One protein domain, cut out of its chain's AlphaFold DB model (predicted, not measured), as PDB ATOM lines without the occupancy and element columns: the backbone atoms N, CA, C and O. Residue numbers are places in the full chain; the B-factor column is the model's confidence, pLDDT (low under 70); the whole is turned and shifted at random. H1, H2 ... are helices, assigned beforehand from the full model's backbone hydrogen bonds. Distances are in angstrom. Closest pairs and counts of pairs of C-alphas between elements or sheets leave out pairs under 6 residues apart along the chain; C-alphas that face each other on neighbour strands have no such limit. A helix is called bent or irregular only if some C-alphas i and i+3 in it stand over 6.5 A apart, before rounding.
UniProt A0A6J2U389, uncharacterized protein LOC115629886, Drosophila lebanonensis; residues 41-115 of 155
ATOM      1  N   THR A  41     139.522 127.600 219.826       65.50
ATOM      2  CA  THR A  41     138.672 128.631 220.397       65.50
ATOM      3  C   THR A  41     138.022 129.420 219.254       65.50
ATOM      4  O   THR A  41     138.606 129.534 218.166       65.50
ATOM      5  N   PRO A  42     136.808 129.958 219.453       66.75
ATOM      6  CA  PRO A  42     136.109 130.733 218.431       66.75
ATOM      7  C   PRO A  42     136.982 131.833 217.822       66.75
ATOM      8  O   PRO A  42     136.922 132.082 216.621       66.75
ATOM      9  N   GLU A  43     137.844 132.446 218.624       67.38
ATOM     10  CA  GLU A  43     138.751 133.519 218.229       67.38
ATOM     11  C   GLU A  43     139.834 133.030 217.256       67.38
ATOM     12  O   GLU A  43     140.158 133.729 216.297       67.38
ATOM     13  N   ASN A  44     140.347 131.809 217.446       71.06
ATOM     14  CA  ASN A  44     141.317 131.202 216.532       71.06
ATOM     15  C   ASN A  44     140.666 130.821 215.197       71.06
ATOM     16  O   ASN A  44     141.280 130.997 214.148       71.06
ATOM     17  N   MET A  45     139.407 130.368 215.212       70.62
ATOM     18  CA  MET A  45     138.658 130.136 213.974       70.62
ATOM     19  C   MET A  45     138.460 131.433 213.189       70.62
ATOM     20  O   MET A  45     138.728 131.451 211.992       70.62
ATOM     21  N   HIS A  46     138.060 132.529 213.845       77.88
ATOM     22  CA  HIS A  46     137.898 133.824 213.172       77.88
ATOM     23  C   HIS A  46     139.201 134.299 212.520       77.88
ATOM     24  O   HIS A  46     139.176 134.755 211.383       77.88
ATOM     25  N   GLN A  47     140.345 134.123 213.186       80.38
ATOM     26  CA  GLN A  47     141.642 134.479 212.606       80.38
ATOM     27  C   GLN A  47     142.000 133.638 211.375       80.38
ATOM     28  O   GLN A  47     142.549 134.176 210.414       80.38
ATOM     29  N   GLU A  48     141.694 132.341 211.377       80.69
ATOM     30  CA  GLU A  48     141.904 131.487 210.204       80.69
ATOM     31  C   GLU A  48     140.940 131.837 209.064       80.69
ATOM     32  O   GLU A  48     141.358 131.902 207.908       80.69
ATOM     33  N   PHE A  49     139.680 132.166 209.365       82.12
ATOM     34  CA  PHE A  49     138.749 132.685 208.362       82.12
ATOM     35  C   PHE A  49     139.226 134.016 207.777       82.12
ATOM     36  O   PHE A  49     139.214 134.173 206.560       82.12
ATOM     37  N   ASP A  50     139.716 134.944 208.599       82.31
ATOM     38  CA  ASP A  50     140.265 136.219 208.129       82.31
ATOM     39  C   ASP A  50     141.500 136.025 207.241       82.31
ATOM     40  O   ASP A  50     141.689 136.757 206.264       82.31
ATOM     41  N   ARG A  51     142.346 135.034 207.550       80.31
ATOM     42  CA  ARG A  51     143.482 134.646 206.698       80.31
ATOM     43  C   ARG A  51     143.004 134.087 205.364       80.31
ATOM     44  O   ARG A  51     143.435 134.577 204.326       80.31
ATOM     45  N   LEU A  52     142.061 133.147 205.384       81.88
ATOM     46  CA  LEU A  52     141.471 132.577 204.171       81.88
ATOM     47  C   LEU A  52     140.779 133.640 203.312       81.88
ATOM     48  O   LEU A  52     140.902 133.614 202.090       81.88
ATOM     49  N   LEU A  53     140.090 134.600 203.929       82.38
ATOM     50  CA  LEU A  53     139.453 135.713 203.229       82.38
ATOM     51  C   LEU A  53     140.484 136.647 202.591       82.38
ATOM     52  O   LEU A  53     140.301 137.056 201.446       82.38
ATOM     53  N   LYS A  54     141.582 136.961 203.289       80.94
ATOM     54  CA  LYS A  54     142.682 137.760 202.726       80.94
ATOM     55  C   LYS A  54     143.369 137.048 201.567       80.94
ATOM     56  O   LYS A  54     143.600 137.679 200.536       80.94
ATOM     57  N   ASP A  55     143.635 135.754 201.698       75.38
ATOM     58  CA  ASP A  55     144.260 134.959 200.642       75.38
ATOM     59  C   ASP A  55     143.328 134.835 199.430       75.38
ATOM     60  O   ASP A  55     143.747 135.102 198.304       75.38
ATOM     61  N   ALA A  56     142.042 134.548 199.647       73.94
ATOM     62  CA  ALA A  56     141.037 134.511 198.587       73.94
ATOM     63  C   ALA A  56     140.891 135.869 197.884       73.94
ATOM     64  O   ALA A  56     140.840 135.923 196.657       73.94
ATOM     65  N   HIS A  57     140.880 136.970 198.640       70.50
ATOM     66  CA  HIS A  57     140.844 138.321 198.085       70.50
ATOM     67  C   HIS A  57     142.108 138.626 197.272       70.50
ATOM     68  O   HIS A  57     142.017 139.173 196.178       70.50
ATOM     69  N   SER A  58     143.290 138.239 197.759       65.31
ATOM     70  CA  SER A  58     144.548 138.422 197.026       65.31
ATOM     71  C   SER A  58     144.559 137.645 195.705       65.31
ATOM     72  O   SER A  58     144.948 138.186 194.669       65.31
ATOM     73  N   HIS A  59     144.036 136.416 195.709       63.69
ATOM     74  CA  HIS A  59     143.865 135.611 194.506       63.69
ATOM     75  C   HIS A  59     142.833 136.216 193.551       63.69
ATOM     76  O   HIS A  59     143.080 136.246 192.348       63.69
ATOM     77  N   ALA A  60     141.718 136.740 194.064       60.72
ATOM     78  CA  ALA A  60     140.700 137.409 193.257       60.72
ATOM     79  C   ALA A  60     141.247 138.680 192.583       60.72
ATOM     80  O   ALA A  60     141.103 138.840 191.374       60.72
ATOM     81  N   MET A  61     141.959 139.528 193.331       58.62
ATOM     82  CA  MET A  61     142.604 140.738 192.803       58.62
ATOM     83  C   MET A  61     143.714 140.405 191.796       58.62
ATOM     84  O   MET A  61     143.857 141.071 190.771       58.62
ATOM     85  N   SER A  62     144.487 139.342 192.044       58.31
ATOM     86  CA  SER A  62     145.494 138.856 191.094       58.31
ATOM     87  C   SER A  62     144.870 138.326 189.799       58.31
ATOM     88  O   SER A  62     145.508 138.406 188.750       58.31
ATOM     89  N   LEU A  63     143.654 137.774 189.861       59.19
ATOM     90  CA  LEU A  63     142.891 137.339 188.690       59.19
ATOM     91  C   LEU A  63     142.320 138.522 187.900       59.19
ATOM     92  O   LEU A  63     142.276 138.459 186.674       59.19
ATOM     93  N   GLU A  64     141.917 139.599 188.576       56.97
ATOM     94  CA  GLU A  64     141.455 140.823 187.911       56.97
ATOM     95  C   GLU A  64     142.585 141.543 187.168       56.97
ATOM     96  O   GLU A  64     142.377 141.989 186.038       56.97
ATOM     97  N   ALA A  65     143.790 141.599 187.749       57.06
ATOM     98  CA  ALA A  65     144.934 142.307 187.170       57.06
ATOM     99  C   ALA A  65     145.398 141.751 185.807       57.06
ATOM    100  O   ALA A  65     145.972 142.493 185.017       57.06
ATOM    101  N   ASN A  66     145.130 140.472 185.515       62.84
ATOM    102  CA  ASN A  66     145.431 139.823 184.232       62.84
ATOM    103  C   ASN A  66     144.215 139.047 183.707       62.84
ATOM    104  O   ASN A  66     144.338 137.907 183.250       62.84
ATOM    105  N   SER A  67     143.019 139.627 183.820       75.69
ATOM    106  CA  SER A  67     141.833 138.963 183.283       75.69
ATOM    107  C   SER A  67     141.926 138.901 181.746       75.69
ATOM    108  O   SER A  67     142.135 139.930 181.103       75.69
ATOM    109  N   PRO A  68     141.749 137.723 181.117       82.19
ATOM    110  CA  PRO A  68     141.969 137.527 179.676       82.19
ATOM    111  C   PRO A  68     140.994 138.305 178.772       82.19
ATOM    112  O   PRO A  68     141.114 138.252 177.553       82.19
ATOM    113  N   CYS A  69     140.040 139.032 179.362       91.31
ATOM    114  CA  CYS A  69     138.993 139.781 178.673       91.31
ATOM    115  C   CYS A  69     138.842 141.224 179.176       91.31
ATOM    116  O   CYS A  69     137.773 141.810 178.987       91.31
ATOM    117  N   SER A  70     139.878 141.801 179.804       90.69
ATOM    118  CA  SER A  70     139.860 143.180 180.326       90.69
ATOM    119  C   SER A  70     139.426 144.199 179.270       90.69
ATOM    120  O   SER A  70     138.517 144.989 179.507       90.69
ATOM    121  N   ASP A  71     139.988 144.116 178.066       90.94
ATOM    122  CA  ASP A  71     139.760 145.104 177.005       90.94
ATOM    123  C   ASP A  71     138.323 145.057 176.465       90.94
ATOM    124  O   ASP A  71     137.686 146.090 176.210       90.94
ATOM    125  N   ALA A  72     137.776 143.845 176.322       92.06
ATOM    126  CA  ALA A  72     136.387 143.640 175.927       92.06
ATOM    127  C   ALA A  72     135.428 144.088 177.043       92.06
ATOM    128  O   ALA A  72     134.419 144.743 176.765       92.06
ATOM    129  N   ALA A  73     135.774 143.814 178.306       92.25
ATOM    130  CA  ALA A  73     135.012 144.263 179.467       92.25
ATOM    131  C   ALA A  73     134.979 145.794 179.562       92.25
ATOM    132  O   ALA A  73     133.916 146.375 179.773       92.25
ATOM    133  N   ASP A  74     136.107 146.468 179.357       94.06
ATOM    134  CA  ASP A  74     136.191 147.928 179.416       94.06
ATOM    135  C   ASP A  74     135.467 148.592 178.246       94.06
ATOM    136  O   ASP A  74     134.862 149.656 178.392       94.06
ATOM    137  N   THR A  75     135.449 147.952 177.081       94.06
ATOM    138  CA  THR A  75     134.647 148.402 175.938       94.06
ATOM    139  C   THR A  75     133.151 148.281 176.218       94.06
ATOM    140  O   THR A  75     132.401 149.231 175.976       94.06
ATOM    141  N   LEU A  76     132.716 147.169 176.814       95.25
ATOM    142  CA  LEU A  76     131.335 146.993 177.254       95.25
ATOM    143  C   LEU A  76     130.951 148.010 178.339       95.25
ATOM    144  O   LEU A  76     129.932 148.687 178.204       95.25
ATOM    145  N   LYS A  77     131.784 148.183 179.372       94.44
ATOM    146  CA  LYS A  77     131.568 149.173 180.441       94.44
ATOM    147  C   LYS A  77     131.428 150.582 179.873       94.44
ATOM    148  O   LYS A  77     130.493 151.288 180.242       94.44
ATOM    149  N   ARG A  78     132.312 150.985 178.952       95.94
ATOM    150  CA  ARG A  78     132.230 152.292 178.279       95.94
ATOM    151  C   ARG A  78     130.916 152.448 177.520       95.94
ATOM    152  O   ARG A  78     130.254 153.472 177.679       95.94
ATOM    153  N   CYS A  79     130.505 151.434 176.757       95.56
ATOM    154  CA  CYS A  79     129.248 151.487 176.013       95.56
ATOM    155  C   CYS A  79     128.033 151.619 176.941       95.56
ATOM    156  O   CYS A  79     127.187 152.488 176.721       95.56
ATOM    157  N   LEU A  80     127.968 150.805 177.999       95.06
ATOM    158  CA  LEU A  80     126.884 150.843 178.985       95.06
ATOM    159  C   LEU A  80     126.849 152.176 179.736       95.06
ATOM    160  O   LEU A  80     125.780 152.717 180.003       95.06
ATOM    161  N   HIS A  81     128.016 152.749 180.037       94.94
ATOM    162  CA  HIS A  81     128.096 154.050 180.687       94.94
ATOM    163  C   HIS A  81     127.563 155.180 179.798       94.94
ATOM    164  O   HIS A  81     126.919 156.096 180.303       94.94
ATOM    165  N   GLN A  82     127.793 155.095 178.484       94.94
ATOM    166  CA  GLN A  82     127.285 156.053 177.498       94.94
ATOM    167  C   GLN A  82     125.800 155.837 177.160       94.94
ATOM    168  O   GLN A  82     125.109 156.793 176.823       94.94
ATOM    169  N   ASN A  83     125.292 154.605 177.266       93.62
ATOM    170  CA  ASN A  83     123.935 154.220 176.859       93.62
ATOM    171  C   ASN A  83     123.120 153.629 178.021       93.62
ATOM    172  O   ASN A  83     122.475 152.596 177.854       93.62
ATOM    173  N   ARG A  84     123.121 154.285 179.189       88.88
ATOM    174  CA  ARG A  84     122.510 153.764 180.432       88.88
ATOM    175  C   ARG A  84     121.048 153.320 180.306       88.88
ATOM    176  O   ARG A  84     120.647 152.374 180.972       88.88
ATOM    177  N   GLU A  85     120.262 153.988 179.463       91.81
ATOM    178  CA  GLU A  85     118.840 153.661 179.249       91.81
ATOM    179  C   GLU A  85     118.604 152.708 178.064       91.81
ATOM    180  O   GLU A  85     117.510 152.180 177.878       91.81
ATOM    181  N   HIS A  86     119.635 152.456 177.252       91.88
ATOM    182  CA  HIS A  86     119.536 151.693 176.010       91.88
ATOM    183  C   HIS A  86     120.675 150.681 175.876       91.88
ATOM    184  O   HIS A  86     121.427 150.689 174.899       91.88
ATOM    185  N   ASN A  87     120.759 149.753 176.830       87.88
ATOM    186  CA  ASN A  87     121.769 148.689 176.842       87.88
ATOM    187  C   ASN A  87     121.760 147.822 175.568       87.88
ATOM    188  O   ASN A  87     122.788 147.264 175.195       87.88
ATOM    189  N   CYS A  88     120.631 147.751 174.851       92.62
ATOM    190  CA  CYS A  88     120.537 147.070 173.559       92.62
ATOM    191  C   CYS A  88     121.479 147.662 172.495       92.62
ATOM    192  O   CYS A  88     121.957 146.942 171.624       92.62
ATOM    193  N   LYS A  89     121.839 148.948 172.584       93.12
ATOM    194  CA  LYS A  89     122.833 149.552 171.683       93.12
ATOM    195  C   LYS A  89     124.239 148.979 171.891       93.12
ATOM    196  O   LYS A  89     125.085 149.110 171.015       93.12
ATOM    197  N   CYS A  90     124.473 148.301 173.015       95.94
ATOM    198  CA  CYS A  90     125.743 147.676 173.367       95.94
ATOM    199  C   CYS A  90     125.807 146.179 173.042       95.94
ATOM    200  O   CYS A  90     126.742 145.519 173.488       95.94
ATOM    201  N   PHE A  91     124.863 145.632 172.261       96.19
ATOM    202  CA  PHE A  91     124.836 144.204 171.913       96.19
ATOM    203  C   PHE A  91     126.155 143.699 171.322       96.19
ATOM    204  O   PHE A  91     126.662 142.677 171.769       96.19
ATOM    205  N   SER A  92     126.761 144.454 170.405       95.38
ATOM    206  CA  SER A  92     128.055 144.079 169.816       95.38
ATOM    207  C   SER A  92     129.184 144.016 170.858       95.38
ATOM    208  O   SER A  92     129.991 143.088 170.848       95.38
ATOM    209  N   ALA A  93     129.215 144.951 171.814       94.06
ATOM    210  CA  ALA A  93     130.200 144.928 172.896       94.06
ATOM    211  C   ALA A  93     129.942 143.776 173.885       94.06
ATOM    212  O   ALA A  93     130.892 143.170 174.382       94.06
ATOM    213  N   MET A  94     128.671 143.437 174.140       94.44
ATOM    214  CA  MET A  94     128.294 142.277 174.953       94.44
ATOM    215  C   MET A  94     128.718 140.963 174.290       94.44
ATOM    216  O   MET A  94     129.306 140.117 174.956       94.44
ATOM    217  N   GLU A  95     128.476 140.810 172.989       96.31
ATOM    218  CA  GLU A  95     128.843 139.618 172.216       96.31
ATOM    219  C   GLU A  95     130.363 139.423 172.152       96.31
ATOM    220  O   GLU A  95     130.864 138.309 172.316       96.31
ATOM    221  N   SER A  96     131.114 140.513 171.978       94.88
ATOM    222  CA  SER A  96     132.577 140.485 172.005       94.88
ATOM    223  C   SER A  96     133.111 140.036 173.370       94.88
ATOM    224  O   SER A  96     133.957 139.141 173.440       94.88
ATOM    225  N   TYR A  97     132.576 140.596 174.461       94.88
ATOM    226  CA  TYR A  97     132.938 140.184 175.816       94.88
ATOM    227  C   TYR A  97     132.582 138.716 176.083       94.88
ATOM    228  O   TYR A  97     133.427 137.952 176.550       94.88
ATOM    229  N   GLN A  98     131.369 138.295 175.719       94.56
ATOM    230  CA  GLN A  98     130.914 136.915 175.871       94.56
ATOM    231  C   GLN A  98     131.820 135.937 175.114       94.56
ATOM    232  O   GLN A  98     132.246 134.929 175.678       94.56
ATOM    233  N   SER A  99     132.149 136.249 173.861       95.88
ATOM    234  CA  SER A  99     133.021 135.421 173.022       95.88
ATOM    235  C   SER A  99     134.413 135.264 173.632       95.88
ATOM    236  O   SER A  99     134.960 134.160 173.656       95.88
ATOM    237  N   CYS A 100     134.969 136.349 174.180       94.81
ATOM    238  CA  CYS A 100     136.239 136.296 174.891       94.81
ATOM    239  C   CYS A 100     136.169 135.383 176.123       94.81
ATOM    240  O   CYS A 100     137.026 134.517 176.290       94.81
ATOM    241  N   VAL A 101     135.135 135.529 176.960       91.56
ATOM    242  CA  VAL A 101     134.978 134.728 178.186       91.56
ATOM    243  C   VAL A 101     134.837 133.243 177.862       91.56
ATOM    244  O   VAL A 101     135.469 132.416 178.520       91.56
ATOM    245  N   ILE A 102     134.049 132.894 176.842       93.19
ATOM    246  CA  ILE A 102     133.891 131.504 176.395       93.19
ATOM    247  C   ILE A 102     135.248 130.931 175.985       93.19
ATOM    248  O   ILE A 102     135.627 129.865 176.467       93.19
ATOM    249  N   LYS A 103     136.003 131.657 175.155       92.62
ATOM    250  CA  LYS A 103     137.322 131.213 174.704       92.62
ATOM    251  C   LYS A 103     138.303 131.066 175.867       92.62
ATOM    252  O   LYS A 103     138.900 130.012 176.016       92.62
ATOM    253  N   ALA A 104     138.409 132.070 176.732       89.56
ATOM    254  CA  ALA A 104     139.297 132.028 177.889       89.56
ATOM    255  C   ALA A 104     138.952 130.885 178.859       89.56
ATOM    256  O   ALA A 104     139.839 130.280 179.464       89.56
ATOM    257  N   THR A 105     137.661 130.577 179.009       88.00
ATOM    258  CA  THR A 105     137.206 129.444 179.823       88.00
ATOM    259  C   THR A 105     137.593 128.123 179.170       88.00
ATOM    260  O   THR A 105     138.106 127.244 179.858       88.00
ATOM    261  N   GLN A 106     137.399 127.997 177.854       89.44
ATOM    262  CA  GLN A 106     137.798 126.807 177.110       89.44
ATOM    263  C   GLN A 106     139.313 126.595 177.163       89.44
ATOM    264  O   GLN A 106     139.750 125.511 177.529       89.44
ATOM    265  N   ASP A 107     140.103 127.641 176.921       86.69
ATOM    266  CA  ASP A 107     141.565 127.595 176.999       86.69
ATOM    267  C   ASP A 107     142.015 127.127 178.397       86.69
ATOM    268  O   ASP A 107     142.888 126.272 178.529       86.69
ATOM    269  N   ARG A 108     141.365 127.609 179.467       85.75
ATOM    270  CA  ARG A 108     141.644 127.156 180.839       85.75
ATOM    271  C   ARG A 108     141.290 125.684 181.062       85.75
ATOM    272  O   ARG A 108     142.030 124.991 181.757       85.75
ATOM    273  N   VAL A 109     140.163 125.215 180.528       85.56
ATOM    274  CA  VAL A 109     139.767 123.798 180.600       85.56
ATOM    275  C   VAL A 109     140.768 122.927 179.843       85.56
ATOM    276  O   VAL A 109     141.181 121.892 180.363       85.56
ATOM    277  N   ASP A 110     141.218 123.371 178.673       87.69
ATOM    278  CA  ASP A 110     142.192 122.657 177.853       87.69
ATOM    279  C   ASP A 110     143.564 122.580 178.545       87.69
ATOM    280  O   ASP A 110     144.192 121.522 178.551       87.69
ATOM    281  N   GLU A 111     144.024 123.652 179.198       85.25
ATOM    282  CA  GLU A 111     145.252 123.630 180.010       85.25
ATOM    283  C   GLU A 111     145.133 122.697 181.225       85.25
ATOM    284  O   GLU A 111     146.051 121.927 181.521       85.25
ATOM    285  N   LEU A 112     143.984 122.696 181.907       82.25
ATOM    286  CA  LEU A 112     143.725 121.751 182.996       82.25
ATOM    287  C   LEU A 112     143.726 120.300 182.501       82.25
ATOM    288  O   LEU A 112     144.247 119.426 183.192       82.25
ATOM    289  N   ALA A 113     143.204 120.042 181.300       82.56
ATOM    290  CA  ALA A 113     143.227 118.717 180.690       82.56
ATOM    291  C   ALA A 113     144.652 118.261 180.328       82.56
ATOM    292  O   ALA A 113     144.970 117.083 180.477       82.56
ATOM    293  N   LYS A 114     145.534 119.180 179.908       81.06
ATOM    294  CA  LYS A 114     146.953 118.887 179.621       81.06
ATOM    295  C   LYS A 114     147.763 118.570 180.879       81.06
ATOM    296  O   LYS A 114     148.700 117.777 180.816       81.06
ATOM    297  N   HIS A 115     147.428 119.206 182.002       70.50
ATOM    298  CA  HIS A 115     148.179 119.097 183.254       70.50
ATOM    299  C   HIS A 115     147.555 118.161 184.292       70.50
ATOM    300  O   HIS A 115     148.194 117.891 185.313       70.50
TER     301      HIS A 115
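Overview. This is residues 41 to 115 of the 155 residues of the protein "uncharacterized protein LOC115629886" of Drosophila lebanonensis (UniProt A0A6J2U389). An uneven helical hairpin, the shorter H2 packed along the first part of the longer H3, makes the body, and H1 reaches away from it as a long, free helical arm. The other end of H3, residues 106 to 115, also sticks out past H2, and these two free stretches leave an open, branched outline. The printed part has 75 residues with three named helices, H1, H2 and H3 in that order along the chain, and no named strand; its class is all helix. The whole is extended, with a radius of gyration of the C-alphas of 18.1 A, and flat, spanning 55 by 38 by 17 A.

Along the chain. H1 runs over residues 42 to 65, from C-alpha 42 at (136.109, 130.733, 218.431) to C-alpha 65 at (144.934, 142.307, 187.170), 34.5 A from first to last C-alpha. H2 holds residues 70 to 82, begins with C-alpha 70 at (139.860, 143.180, 180.326), and measures 18.2 A. H3, the longest helix with 29 residues, covers residues 87 to 115, measures 40.2 A and ends with C-alpha 115 at (148.179, 119.097, 183.254). H3 is irregular, with C-alphas 89 and 92 7.8 A apart, and it has a kink of 43 degrees near residue 94.

Arrangement. H2 and H3 form a helical hairpin. They touch, with 15 pairs of C-alphas within 8 A, and the closest C-alphas are those of Ala 72 and Tyr 97, 4.9 A apart. H3 touches H2 with residues 87 to 100 alone. The two helices run opposite ways at a shallow tilt of 18 degrees, where the line of H3 is a rough one, and their centres are 14.9 A apart. H1 touches no helix: it is apart from H3, and only just apart from H2, with their closest C-alphas 8.1 A apart. In H1 and H2 every O i to N i+4 pair is within hydrogen-bond range, and in H3 22 of 25 are.

Size, cuts and confidence. The C-alphas of Thr 41 and Lys 89 are the two farthest apart, at 55.3 A. Residues 41 to 66, of which 42 to 65 belong to H1, stand free, as do residues 106 to 115 of H3. Without these stretches the body has 39 residues and spans 30 by 14 by 9 A. The printed part has no cut, and the links H1 to H2 and H2 to H3 are both tight, with 4 residues each. The mean pLDDT of the printed part is 83.7; residues 41 to 43 and 58 to 66 are under 70.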